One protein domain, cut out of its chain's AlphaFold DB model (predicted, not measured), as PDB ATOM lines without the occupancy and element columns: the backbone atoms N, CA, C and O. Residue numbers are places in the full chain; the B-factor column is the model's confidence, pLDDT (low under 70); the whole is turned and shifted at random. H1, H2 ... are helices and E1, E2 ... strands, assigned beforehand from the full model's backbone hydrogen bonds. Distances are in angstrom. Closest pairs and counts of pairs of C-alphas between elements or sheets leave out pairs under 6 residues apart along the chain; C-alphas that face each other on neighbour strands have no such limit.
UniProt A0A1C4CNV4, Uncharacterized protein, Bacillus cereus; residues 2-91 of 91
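Overview. This is residues 2 to 91 of the 91 residues of an uncharacterized protein of Bacillus cereus (UniProt A0A1C4CNV4). What is the main picture? A small sheet, E1 - E2 - E5, stands at one end, and two hairpins, E3 with E4 and E6 with E7, spread from it like open jaws; at the other end of the model residues 2 to 13 of H1 stick out as a helical arm. What is it made of? The printed part has 90 residues, with one named helix and then seven named strands, H1 E1 E2 E3 E4 E5 E6 E7, in three antiparallel sheets; the class is mixed, helices and strands. How closely is it gathered? It is loose, with a radius of gyration of the C-alphas of 16.1 A and spans of 50 by 36 by 26 A.

Along the chain. Where is the largest sheet? E1 is residues 31 to 35, E2 residues 41 to 45 and E5 residues 67 to 70; C-alpha 31 is at (41.597, -52.470, 21.203). Where are the other strands? E3 is residues 49 to 52 and E4 residues 60 to 64. E6, residues 73 to 80, is 20.9 A long, and E7, residues 83 to 90, is 22.8 A long, ending with C-alpha 90 at (35.095, -35.344, 18.056). Where is the helix? H1, residues 2 to 17, is 23.7 A long and begins with C-alpha 2 at (2.020, -30.544, 10.702).

Arrangement. How is the largest sheet paired? E2 is the inner strand, antiparallel to both edge strands. It forms a hairpin with E1, where N 42 and O 34 are 2.8 A apart, and pairs with E5, where N 43 and O 69 are 2.9 A apart. How do the other hairpins stand? In the hairpin of E3 and E4, N 51 and O 62 are 2.8 A apart; E2 and E3 meet only through their link, as do E4 and E5. E5 runs on into E6 across a break of 2 residues at 75 degrees, and in the hairpin of E6 and E7, N 78 and O 85 are 2.8 A apart. What stays apart? E3 and E4 are both apart from E6 and E7, while E2 and E6 are only just apart, at 8.5 A. H1, with 9 of 12 O i to N i+4 pairs within hydrogen-bond range, is not on the sheet of E1, E2 and E5.

Size, cuts and confidence. How far does it reach? The two C-alphas farthest apart, those of Lys 2 and Asp 37, are 51.0 A apart. How are the links? The printed part has no cut, and the link from H1 to E1, residues 18 to 30, is long. Where is confidence low? The pLDDT is under 70 in residues 2 to 31, residue 55 and residue 91, and its mean over H1 is 46.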
ATOM      1  N   LYS A   2       1.772 -29.080  10.724       48.78
ATOM      2  CA  LYS A   2       2.020 -30.544  10.702       48.78
ATOM      3  C   LYS A   2       3.448 -30.962  10.299       48.78
ATOM      4  O   LYS A   2       3.916 -32.006  10.723       48.78
ATOM      5  N   LYS A   3       4.153 -30.142   9.508       48.97
ATOM      6  CA  LYS A   3       5.487 -30.481   8.971       48.97
ATOM      7  C   LYS A   3       6.638 -30.277   9.968       48.97
ATOM      8  O   LYS A   3       7.678 -30.893   9.806       48.97
ATOM      9  N   LEU A   4       6.439 -29.450  11.000       46.19
ATOM     10  CA  LEU A   4       7.479 -29.157  11.992       46.19
ATOM     11  C   LEU A   4       7.625 -30.289  13.024       46.19
ATOM     12  O   LEU A   4       8.731 -30.611  13.433       46.19
ATOM     13  N   LEU A   5       6.519 -30.959  13.370       45.25
ATOM     14  CA  LEU A   5       6.511 -32.108  14.284       45.25
ATOM     15  C   LEU A   5       7.211 -33.346  13.705       45.25
ATOM     16  O   LEU A   5       7.858 -34.078  14.446       45.25
ATOM     17  N   ALA A   6       7.135 -33.552  12.386       52.25
ATOM     18  CA  ALA A   6       7.776 -34.692  11.733       52.25
ATOM     19  C   ALA A   6       9.313 -34.629  11.808       52.25
ATOM     20  O   ALA A   6       9.952 -35.662  11.969       52.25
ATOM     21  N   VAL A   7       9.893 -33.423  11.749       50.72
ATOM     22  CA  VAL A   7      11.352 -33.215  11.776       50.72
ATOM     23  C   VAL A   7      11.937 -33.473  13.169       50.72
ATOM     24  O   VAL A   7      13.016 -34.044  13.285       50.72
ATOM     25  N   PHE A   8      11.212 -33.123  14.236       45.69
ATOM     26  CA  PHE A   8      11.640 -33.453  15.599       45.69
ATOM     27  C   PHE A   8      11.518 -34.953  15.900       45.69
ATOM     28  O   PHE A   8      12.372 -35.507  16.590       45.69
ATOM     29  N   PHE A   9      10.507 -35.626  15.343       46.22
ATOM     30  CA  PHE A   9      10.323 -37.065  15.535       46.22
ATOM     31  C   PHE A   9      11.377 -37.908  14.809       46.22
ATOM     32  O   PHE A   9      11.836 -38.900  15.368       46.22
ATOM     33  N   THR A  10      11.817 -37.521  13.607       48.44
ATOM     34  CA  THR A  10      12.911 -38.225  12.918       48.44
ATOM     35  C   THR A  10      14.259 -38.010  13.594       48.44
ATOM     36  O   THR A  10      15.038 -38.957  13.677       48.44
ATOM     37  N   LEU A  11      14.527 -36.818  14.141       40.72
ATOM     38  CA  LEU A  11      15.762 -36.571  14.888       40.72
ATOM     39  C   LEU A  11      15.795 -37.379  16.196       40.72
ATOM     40  O   LEU A  11      16.801 -38.011  16.498       40.72
ATOM     41  N   ALA A  12      14.676 -37.441  16.928       46.31
ATOM     42  CA  ALA A  12      14.566 -38.233  18.155       46.31
ATOM     43  C   ALA A  12      14.665 -39.750  17.906       46.31
ATOM     44  O   ALA A  12      15.276 -40.456  18.708       46.31
ATOM     45  N   LEU A  13      14.135 -40.252  16.781       42.75
ATOM     46  CA  LEU A  13      14.191 -41.682  16.459       42.75
ATOM     47  C   LEU A  13      15.626 -42.160  16.166       42.75
ATOM     48  O   LEU A  13      15.992 -43.275  16.546       42.75
ATOM     49  N   VAL A  14      16.460 -41.301  15.563       49.06
ATOM     50  CA  VAL A  14      17.889 -41.587  15.345       49.06
ATOM     51  C   VAL A  14      18.625 -41.739  16.678       49.06
ATOM     52  O   VAL A  14      19.422 -42.663  16.816       49.06
ATOM     53  N   PHE A  15      18.311 -40.930  17.694       43.03
ATOM     54  CA  PHE A  15      18.937 -41.069  19.016       43.03
ATOM     55  C   PHE A  15      18.428 -42.283  19.804       43.03
ATOM     56  O   PHE A  15      19.205 -42.893  20.532       43.03
ATOM     57  N   THR A  16      17.170 -42.700  19.622       42.84
ATOM     58  CA  THR A  16      16.675 -43.955  20.226       42.84
ATOM     59  C   THR A  16      17.255 -45.208  19.566       42.84
ATOM     60  O   THR A  16      17.387 -46.230  20.230       42.84
ATOM     61  N   ALA A  17      17.663 -45.135  18.294       40.03
ATOM     62  CA  ALA A  17      18.327 -46.242  17.601       40.03
ATOM     63  C   ALA A  17      19.803 -46.421  18.011       40.03
ATOM     64  O   ALA A  17      20.347 -47.513  17.872       40.03
ATOM     65  N   ILE A  18      20.437 -45.389  18.582       45.09
ATOM     66  CA  ILE A  18      21.767 -45.493  19.217       45.09
ATOM     67  C   ILE A  18      21.680 -46.279  20.546       45.09
ATOM     68  O   ILE A  18      22.688 -46.734  21.078       45.09
ATOM     69  N   GLY A  19      20.470 -46.487  21.076       38.53
ATOM     70  CA  GLY A  19      20.224 -47.113  22.375       38.53
ATOM     71  C   GLY A  19      20.345 -48.638  22.444       38.53
ATOM     72  O   GLY A  19      20.159 -49.181  23.530       38.53
ATOM     73  N   SER A  20      20.628 -49.359  21.353       38.19
ATOM     74  CA  SER A  20      20.712 -50.832  21.429       38.19
ATOM     75  C   SER A  20      21.632 -51.530  20.429       38.19
ATOM     76  O   SER A  20      21.692 -52.761  20.432       38.19
ATOM     77  N   THR A  21      22.403 -50.814  19.608       39.78
ATOM     78  CA  THR A  21      23.482 -51.478  18.863       39.78
ATOM     79  C   THR A  21      24.540 -51.940  19.862       39.78
ATOM     80  O   THR A  21      24.947 -51.123  20.692       39.78
ATOM     81  N   PRO A  22      24.970 -53.217  19.828       42.44
ATOM     82  CA  PRO A  22      25.917 -53.745  20.793       42.44
ATOM     83  C   PRO A  22      27.158 -52.863  20.752       42.44
ATOM     84  O   PRO A  22      27.817 -52.757  19.722       42.44
ATOM     85  N   THR A  23      27.368 -52.171  21.865       43.62
ATOM     86  CA  THR A  23      28.606 -51.572  22.341       43.62
ATOM     87  C   THR A  23      29.664 -51.420  21.246       43.62
ATOM     88  O   THR A  23      30.427 -52.350  20.974       43.62
ATOM     89  N   MET A  24      29.737 -50.240  20.618       50.34
ATOM     90  CA  MET A  24      30.956 -49.847  19.909       50.34
ATOM     91  C   MET A  24      32.077 -49.883  20.956       50.34
ATOM     92  O   MET A  24      32.140 -49.020  21.820       50.34
ATOM     93  N   ALA A  25      32.865 -50.960  20.937       52.06
ATOM     94  CA  ALA A  25      33.802 -51.380  21.979       52.06
ATOM     95  C   ALA A  25      33.164 -51.882  23.298       52.06
ATOM     96  O   ALA A  25      33.359 -51.311  24.369       52.06
ATOM     97  N   ALA A  26      32.471 -53.030  23.267       37.47
ATOM     98  CA  ALA A  26      32.498 -53.901  24.447       37.47
ATOM     99  C   ALA A  26      33.954 -54.332  24.644       37.47
ATOM    100  O   ALA A  26      34.505 -55.023  23.788       37.47
ATOM    101  N   GLY A  27      34.570 -53.849  25.726       42.88
ATOM    102  CA  GLY A  27      35.952 -54.117  26.100       42.88
ATOM    103  C   GLY A  27      36.270 -55.610  26.059       42.88
ATOM    104  O   GLY A  27      35.975 -56.356  26.985       42.88
ATOM    105  N   SER A  28      36.885 -56.017  24.961       45.84
ATOM    106  CA  SER A  28      37.763 -57.171  24.872       45.84
ATOM    107  C   SER A  28      39.181 -56.606  24.817       45.84
ATOM    108  O   SER A  28      39.373 -55.472  24.380       45.84
ATOM    109  N   VAL A  29      40.174 -57.372  25.252       50.50
ATOM    110  CA  VAL A  29      41.602 -57.011  25.400       50.50
ATOM    111  C   VAL A  29      42.285 -56.631  24.052       50.50
ATOM    112  O   VAL A  29      43.501 -56.573  23.946       50.50
ATOM    113  N   GLU A  30      41.512 -56.365  22.997       55.81
ATOM    114  CA  GLU A  30      41.909 -56.305  21.584       55.81
ATOM    115  C   GLU A  30      41.936 -54.899  20.963       55.81
ATOM    116  O   GLU A  30      42.205 -54.773  19.768       55.81
ATOM    117  N   SER A  31      41.611 -53.846  21.717       57.38
ATOM    118  CA  SER A  31      41.597 -52.470  21.203       57.38
ATOM    119  C   SER A  31      42.490 -51.570  22.045       57.38
ATOM    120  O   SER A  31      42.147 -51.246  23.183       57.38
ATOM    121  N   ILE A  32      43.624 -51.150  21.483       73.25
ATOM    122  CA  ILE A  32      44.489 -50.134  22.090       73.25
ATOM    123  C   ILE A  32      44.089 -48.788  21.492       73.25
ATOM    124  O   ILE A  32      44.249 -48.589  20.291       73.25
ATOM    125  N   LEU A  33      43.560 -47.887  22.320       81.19
ATOM    126  CA  LEU A  33      43.342 -46.483  21.971       81.19
ATOM    127  C   LEU A  33      44.430 -45.632  22.623       81.19
ATOM    128  O   LEU A  33      44.715 -45.808  23.808       81.19
ATOM    129  N   TRP A  34      45.024 -44.711  21.872       83.88
ATOM    130  CA  TRP A  34      46.007 -43.756  22.391       83.88
ATOM    131  C   TRP A  34      45.883 -42.418  21.676       83.88
ATOM    132  O   TRP A  34      45.307 -42.338  20.595       83.88
ATOM    133  N   VAL A  35      46.421 -41.370  22.287       83.62
ATOM    134  CA  VAL A  35      46.579 -40.059  21.652       83.62
ATOM    135  C   VAL A  35      48.032 -39.951  21.201       83.62
ATOM    136  O   VAL A  35      48.925 -40.317  21.967       83.62
ATOM    137  N   ASP A  36      48.263 -39.546  19.956       85.00
ATOM    138  CA  ASP A  36      49.615 -39.306  19.441       85.00
ATOM    139  C   ASP A  36      50.110 -37.879  19.737       85.00
ATOM    140  O   ASP A  36      49.408 -37.068  20.347       85.00
ATOM    141  N   ASP A  37      51.337 -37.576  19.312       89.00
ATOM    142  CA  ASP A  37      51.967 -36.270  19.534       89.00
ATOM    143  C   ASP A  37      51.232 -35.117  18.813       89.00
ATOM    144  O   ASP A  37      51.329 -33.965  19.241       89.00
ATOM    145  N   ASP A  38      50.443 -35.426  17.776       88.75
ATOM    146  CA  ASP A  38      49.607 -34.480  17.023       88.75
ATOM    147  C   ASP A  38      48.195 -34.324  17.626       88.75
ATOM    148  O   ASP A  38      47.308 -33.729  17.007       88.75
ATOM    149  N   LEU A  39      47.968 -34.846  18.839       85.69
ATOM    150  CA  LEU A  39      46.683 -34.850  19.550       85.69
ATOM    151  C   LEU A  39      45.563 -35.617  18.827       85.69
ATOM    152  O   LEU A  39      44.382 -35.398  19.103       85.69
ATOM    153  N   GLN A  40      45.904 -36.554  17.943       86.25
ATOM    154  CA  GLN A  40      44.924 -37.398  17.267       86.25
ATOM    155  C   GLN A  40      44.659 -38.668  18.066       86.25
ATOM    156  O   GLN A  40      45.580 -39.380  18.472       86.25
ATOM    157  N   LEU A  41      43.380 -39.014  18.230       85.75
ATOM    158  CA  LEU A  41      42.996 -40.303  18.791       85.75
ATOM    159  C   LEU A  41      43.265 -41.392  17.750       85.75
ATOM    160  O   LEU A  41      42.725 -41.381  16.643       85.75
ATOM    161  N   LYS A  42      44.104 -42.354  18.108       88.12
ATOM    162  CA  LYS A  42      44.463 -43.511  17.294       88.12
ATOM    163  C   LYS A  42      43.898 -44.785  17.896       88.12
ATOM    164  O   LYS A  42      43.655 -44.877  19.099       88.12
ATOM    165  N   HIS A  43      43.716 -45.783  17.041       86.75
ATOM    166  CA  HIS A  43      43.317 -47.127  17.432       86.75
ATOM    167  C   HIS A  43      44.106 -48.163  16.629       86.75
ATOM    168  O   HIS A  43      44.164 -48.087  15.401       86.75
ATOM    169  N   TYR A  44      44.695 -49.144  17.314       86.12
ATOM    170  CA  TYR A  44      45.287 -50.312  16.665       86.12
ATOM    171  C   TYR A  44      44.242 -51.411  16.558       86.12
ATOM    172  O   TYR A  44      43.788 -51.951  17.569       86.12
ATOM    173  N   VAL A  45      43.880 -51.756  15.330       86.56
ATOM    174  CA  VAL A  45      42.975 -52.867  15.052       86.56
ATOM    175  C   VAL A  45      43.790 -54.156  15.088       86.56
ATOM    176  O   VAL A  45      44.527 -54.420  14.148       86.56
ATOM    177  N   MET A  46      43.670 -54.960  16.150       80.50
ATOM    178  CA  MET A  46      44.373 -56.250  16.234       80.50
ATOM    179  C   MET A  46      43.719 -57.302  15.327       80.50
ATOM    180  O   MET A  46      44.305 -57.729  14.346       80.50
ATOM    181  N   ASN A  47      42.470 -57.681  15.595       83.19
ATOM    182  CA  ASN A  47      41.776 -58.718  14.822       83.19
ATOM    183  C   ASN A  47      40.957 -58.154  13.661       83.19
ATOM    184  O   ASN A  47      40.589 -56.982  13.663       83.19
ATOM    185  N   LYS A  48      40.561 -59.023  12.727       86.00
ATOM    186  CA  LYS A  48      39.628 -58.686  11.648       86.00
ATOM    187  C   LYS A  48      38.318 -58.109  12.177       86.00
ATOM    188  O   LYS A  48      37.518 -58.812  12.796       86.00
ATOM    189  N   LYS A  49      38.078 -56.828  11.895       85.75
ATOM    190  CA  LYS A  49      36.832 -56.122  12.209       85.75
ATOM    191  C   LYS A  49      36.085 -55.753  10.921       85.75
ATOM    192  O   LYS A  49      36.718 -55.322   9.956       85.75
ATOM    193  N   PRO A  50      34.756 -55.932  10.875       89.19
ATOM    194  CA  PRO A  50      33.937 -55.479   9.755       89.19
ATOM    195  C   PRO A  50      33.859 -53.949   9.704       89.19
ATOM    196  O   PRO A  50      33.828 -53.282  10.738       89.19
ATOM    197  N   LEU A  51      33.794 -53.407   8.491       87.94
ATOM    198  CA  LEU A  51      33.548 -51.996   8.210       87.94
ATOM    199  C   LEU A  51      32.099 -51.806   7.756       87.94
ATOM    200  O   LEU A  51      31.602 -52.586   6.943       87.94
ATOM    201  N   TYR A  52      31.448 -50.749   8.236       87.62
ATOM    202  CA  TYR A  52      30.055 -50.418   7.925       87.62
ATOM    203  C   TYR A  52      29.956 -48.987   7.385       87.62
ATOM    204  O   TYR A  52      30.665 -48.102   7.857       87.62
ATOM    205  N   ASN A  53      29.046 -48.743   6.435       85.06
ATOM    206  CA  ASN A  53      28.791 -47.392   5.911       85.06
ATOM    207  C   ASN A  53      27.980 -46.510   6.874       85.06
ATOM    208  O   ASN A  53      27.987 -45.287   6.743       85.06
ATOM    209  N   SER A  54      27.245 -47.107   7.816       77.56
ATOM    210  CA  SER A  54      26.522 -46.369   8.850       77.56
ATOM    211  C   SER A  54      26.293 -47.231  10.099       77.56
ATOM    212  O   SER A  54      26.192 -48.452   9.976       77.56
ATOM    213  N   PRO A  55      26.146 -46.626  11.295       69.88
ATOM    214  CA  PRO A  55      25.903 -47.367  12.539       69.88
ATOM    215  C   PRO A  55      24.602 -48.182  12.540       69.88
ATOM    216  O   PRO A  55      24.494 -49.182  13.237       69.88
ATOM    217  N   GLY A  56      23.607 -47.752  11.756       73.62
ATOM    218  CA  GLY A  56      22.316 -48.433  11.631       73.62
ATOM    219  C   GLY A  56      22.264 -49.501  10.536       73.62
ATOM    220  O   GLY A  56      21.218 -50.122  10.361       73.62
ATOM    221  N   ASN A  57      23.342 -49.700   9.769       80.25
ATOM    222  CA  ASN A  57      23.390 -50.689   8.699       80.25
ATOM    223  C   ASN A  57      24.295 -51.871   9.095       80.25
ATOM    224  O   ASN A  57      25.515 -51.708   9.131       80.25
ATOM    225  N   PRO A  58      23.736 -53.071   9.337       81.94
ATOM    226  CA  PRO A  58      24.520 -54.238   9.735       81.94
ATOM    227  C   PRO A  58      25.277 -54.901   8.572       81.94
ATOM    228  O   PRO A  58      25.987 -55.882   8.787       81.94
ATOM    229  N   SER A  59      25.130 -54.429   7.330       86.50
ATOM    230  CA  SER A  59      25.845 -54.989   6.181       86.50
ATOM    231  C   SER A  59      27.294 -54.510   6.145       86.50
ATOM    232  O   SER A  59      27.567 -53.332   5.900       86.50
ATOM    233  N   ALA A  60      28.226 -55.443   6.348       90.62
ATOM    234  CA  ALA A  60      29.649 -55.173   6.201       90.62
ATOM    235  C   ALA A  60      29.989 -54.864   4.735       90.62
ATOM    236  O   ALA A  60      29.616 -55.609   3.830       90.62
ATOM    237  N   VAL A  61      30.722 -53.776   4.508       93.56
ATOM    238  CA  VAL A  61      31.196 -53.349   3.176       93.56
ATOM    239  C   VAL A  61      32.670 -53.674   2.944       93.56
ATOM    240  O   VAL A  61      33.186 -53.517   1.843       93.56
ATOM    241  N   GLY A  62      33.351 -54.130   3.990       92.69
ATOM    242  CA  GLY A  62      34.764 -54.466   3.977       92.69
ATOM    243  C   GLY A  62      35.224 -54.915   5.355       92.69
ATOM    244  O   GLY A  62      34.421 -55.062   6.279       92.69
ATOM    245  N   TYR A  63      36.528 -55.128   5.487       90.25
ATOM    246  CA  TYR A  63      37.160 -55.523   6.739       90.25
ATOM    247  C   TYR A  63      38.497 -54.810   6.909       90.25
ATOM    248  O   TYR A  63      39.142 -54.447   5.926       90.25
ATOM    249  N   VAL A  64      38.907 -54.649   8.160       88.31
ATOM    250  CA  VAL A  64      40.198 -54.092   8.559       88.31
ATOM    251  C   VAL A  64      40.846 -54.984   9.616       88.31
ATOM    252  O   VAL A  64      40.146 -55.514  10.477       88.31
ATOM    253  N   GLU A  65      42.166 -55.159   9.555       90.50
ATOM    254  CA  GLU A  65      42.961 -55.911  10.534       90.50
ATOM    255  C   GLU A  65      44.415 -55.419  10.581       90.50
ATOM    256  O   GLU A  65      44.895 -54.825   9.617       90.50
ATOM    257  N   TRP A  66      45.093 -55.664  11.706       87.31
ATOM    258  CA  TRP A  66      46.521 -55.425  11.963       87.31
ATOM    259  C   TRP A  66      47.073 -54.052  11.544       87.31
ATOM    260  O   TRP A  66      48.189 -53.961  11.031       87.31
ATOM    261  N   GLN A  67      46.332 -52.966  11.788       88.75
ATOM    262  CA  GLN A  67      46.774 -51.616  11.412       88.75
ATOM    263  C   GLN A  67      46.334 -50.507  12.373       88.75
ATOM    264  O   GLN A  67      45.330 -50.623  13.078       88.75
ATOM    265  N   ASN A  68      47.085 -49.403  12.348       88.94
ATOM    266  CA  ASN A  68      46.735 -48.155  13.023       88.94
ATOM    267  C   ASN A  68      45.696 -47.389  12.194       88.94
ATOM    268  O   ASN A  68      45.892 -47.177  10.998       88.94
ATOM    269  N   VAL A  69      44.627 -46.923  12.834       87.31
ATOM    270  CA  VAL A  69      43.634 -46.023  12.235       87.31
ATOM    271  C   VAL A  69      43.488 -44.759  13.073       87.31
ATOM    272  O   VAL A  69      43.679 -44.785  14.290       87.31
ATOM    273  N   THR A  70      43.130 -43.651  12.427       90.62
ATOM    274  CA  THR A  70      42.711 -42.429  13.123       90.62
ATOM    275  C   THR A  70      41.232 -42.536  13.476       90.62
ATOM    276  O   THR A  70      40.404 -42.896  12.637       90.62
ATOM    277  N   VAL A  71      40.901 -42.230  14.724       86.31
ATOM    278  CA  VAL A  71      39.538 -42.199  15.242       86.31
ATOM    279  C   VAL A  71      39.052 -40.756  15.214       86.31
ATOM    280  O   VAL A  71      39.442 -39.950  16.049       86.31
ATOM    281  N   ASN A  72      38.167 -40.441  14.269       85.56
ATOM    282  CA  ASN A  72      37.593 -39.094  14.144       85.56
ATOM    283  C   ASN A  72      36.507 -38.818  15.199       85.56
ATOM    284  O   ASN A  72      36.215 -37.671  15.528       85.56
ATOM    285  N   GLN A  73      35.858 -39.876  15.693       81.62
ATOM    286  CA  GLN A  73      34.802 -39.772  16.690       81.62
ATOM    287  C   GLN A  73      34.743 -41.035  17.547       81.62
ATOM    288  O   GLN A  73      34.766 -42.150  17.021       81.62
ATOM    289  N   ALA A  74      34.615 -40.857  18.860       80.62
ATOM    290  CA  ALA A  74      34.424 -41.941  19.818       80.62
ATOM    291  C   ALA A  74      33.265 -41.623  20.768       80.62
ATOM    292  O   ALA A  74      33.094 -40.480  21.192       80.62
ATOM    293  N   TRP A  75      32.480 -42.645  21.108       80.44
ATOM    294  CA  TRP A  75      31.392 -42.551  22.079       80.44
ATOM    295  C   TRP A  75      31.711 -43.424  23.286       80.44
ATOM    296  O   TRP A  75      32.006 -44.607  23.134       80.44
ATOM    297  N   TYR A  76      31.627 -42.846  24.480       77.00
ATOM    298  CA  TYR A  76      31.883 -43.537  25.739       77.00
ATOM    299  C   TYR A  76      30.618 -43.577  26.579       77.00
ATOM    300  O   TYR A  76      29.892 -42.587  26.691       77.00
ATOM    301  N   LEU A  77      30.379 -44.729  27.193       80.62
ATOM    302  CA  LEU A  77      29.335 -44.903  28.183       80.62
ATOM    303  C   LEU A  77      29.892 -44.494  29.548       80.62
ATOM    304  O   LEU A  77      30.832 -45.110  30.048       80.62
ATOM    305  N   ILE A  78      29.333 -43.444  30.138       80.88
ATOM    306  CA  ILE A  78      29.791 -42.860  31.400       80.88
ATOM    307  C   ILE A  78      28.705 -42.950  32.467       80.88
ATOM    308  O   ILE A  78      27.511 -42.945  32.166       80.88
ATOM    309  N   ASN A  79      29.119 -43.001  33.731       90.00
ATOM    310  CA  ASN A  79      28.212 -42.905  34.870       90.00
ATOM    311  C   ASN A  79      28.117 -41.449  35.326       90.00
ATOM    312  O   ASN A  79      29.137 -40.792  35.531       90.00
ATOM    313  N   THR A  80      26.899 -40.950  35.503       91.88
ATOM    314  CA  THR A  80      26.634 -39.588  35.977       91.88
ATOM    315  C   THR A  80      25.654 -39.617  37.149       91.88
ATOM    316  O   THR A  80      25.047 -40.650  37.437       91.88
ATOM    317  N   SER A  81      25.445 -38.474  37.809       94.81
ATOM    318  CA  SER A  81      24.366 -38.318  38.798       94.81
ATOM    319  C   SER A  81      22.966 -38.489  38.197       94.81
ATOM    320  O   SER A  81      22.014 -38.736  38.929       94.81
ATOM    321  N   LEU A  82      22.843 -38.392  36.870       92.69
ATOM    322  CA  LEU A  82      21.632 -38.654  36.100       92.69
ATOM    323  C   LEU A  82      21.644 -40.067  35.501       92.69
ATOM    324  O   LEU A  82      21.083 -40.271  34.429       92.69
ATOM    325  N   GLU A  83      22.310 -41.028  36.144       91.94
ATOM    326  CA  GLU A  83      22.518 -42.401  35.662       91.94
ATOM    327  C   GLU A  83      23.512 -42.501  34.490       91.94
ATOM    328  O   GLU A  83      24.284 -41.583  34.197       91.94
ATOM    329  N   GLN A  84      23.517 -43.657  33.827       87.19
ATOM    330  CA  GLN A  84      24.399 -43.960  32.713       87.19
ATOM    331  C   GLN A  84      24.000 -43.169  31.459       87.19
ATOM    332  O   GLN A  84      22.820 -43.110  31.089       87.19
ATOM    333  N   LYS A  85      24.976 -42.519  30.823       87.06
ATOM    334  CA  LYS A  85      24.787 -41.670  29.639       87.06
ATOM    335  C   LYS A  85      25.924 -41.885  28.644       87.06
ATOM    336  O   LYS A  85      27.029 -42.247  29.032       87.06
ATOM    337  N   TRP A  86      25.651 -41.646  27.367       82.19
ATOM    338  CA  TRP A  86      26.675 -41.635  26.323       82.19
ATOM    339  C   TRP A  86      27.224 -40.221  26.144       82.19
ATOM    340  O   TRP A  86      26.451 -39.265  26.068       82.19
ATOM    341  N   ILE A  87      28.543 -40.092  26.037       80.81
ATOM    342  CA  ILE A  87      29.223 -38.856  25.641       80.81
ATOM    343  C   ILE A  87      30.062 -39.114  24.390       80.81
ATOM    344  O   ILE A  87      30.729 -40.144  24.293       80.81
ATOM    345  N   GLY A  88      29.989 -38.202  23.424       78.94
ATOM    346  CA  GLY A  88      30.743 -38.268  22.176       78.94
ATOM    347  C   GLY A  88      31.867 -37.241  22.168       78.94
ATOM    348  O   GLY A  88      31.642 -36.088  22.531       78.94
ATOM    349  N   TYR A  89      33.051 -37.651  21.724       74.56
ATOM    350  CA  TYR A  89      34.179 -36.762  21.464       74.56
ATOM    351  C   TYR A  89      34.469 -36.760  19.968       74.56
ATOM    352  O   TYR A  89      34.614 -37.827  19.370       74.56
ATOM    353  N   ASN A  90      34.546 -35.563  19.389       80.62
ATOM    354  CA  ASN A  90      35.095 -35.344  18.056       80.62
ATOM    355  C   ASN A  90      36.550 -34.922  18.247       80.62
ATOM    356  O   ASN A  90      36.804 -34.038  19.072       80.62
ATOM    357  N   VAL A  91      37.465 -35.578  17.539       66.44
ATOM    358  CA  VAL A  91      38.915 -35.396  17.694       66.44
ATOM    359  C   VAL A  91      39.489 -34.767  16.438       66.44
ATOM    360  O   VAL A  91      39.071 -35.195  15.338       66.44
TER     361      VAL A  91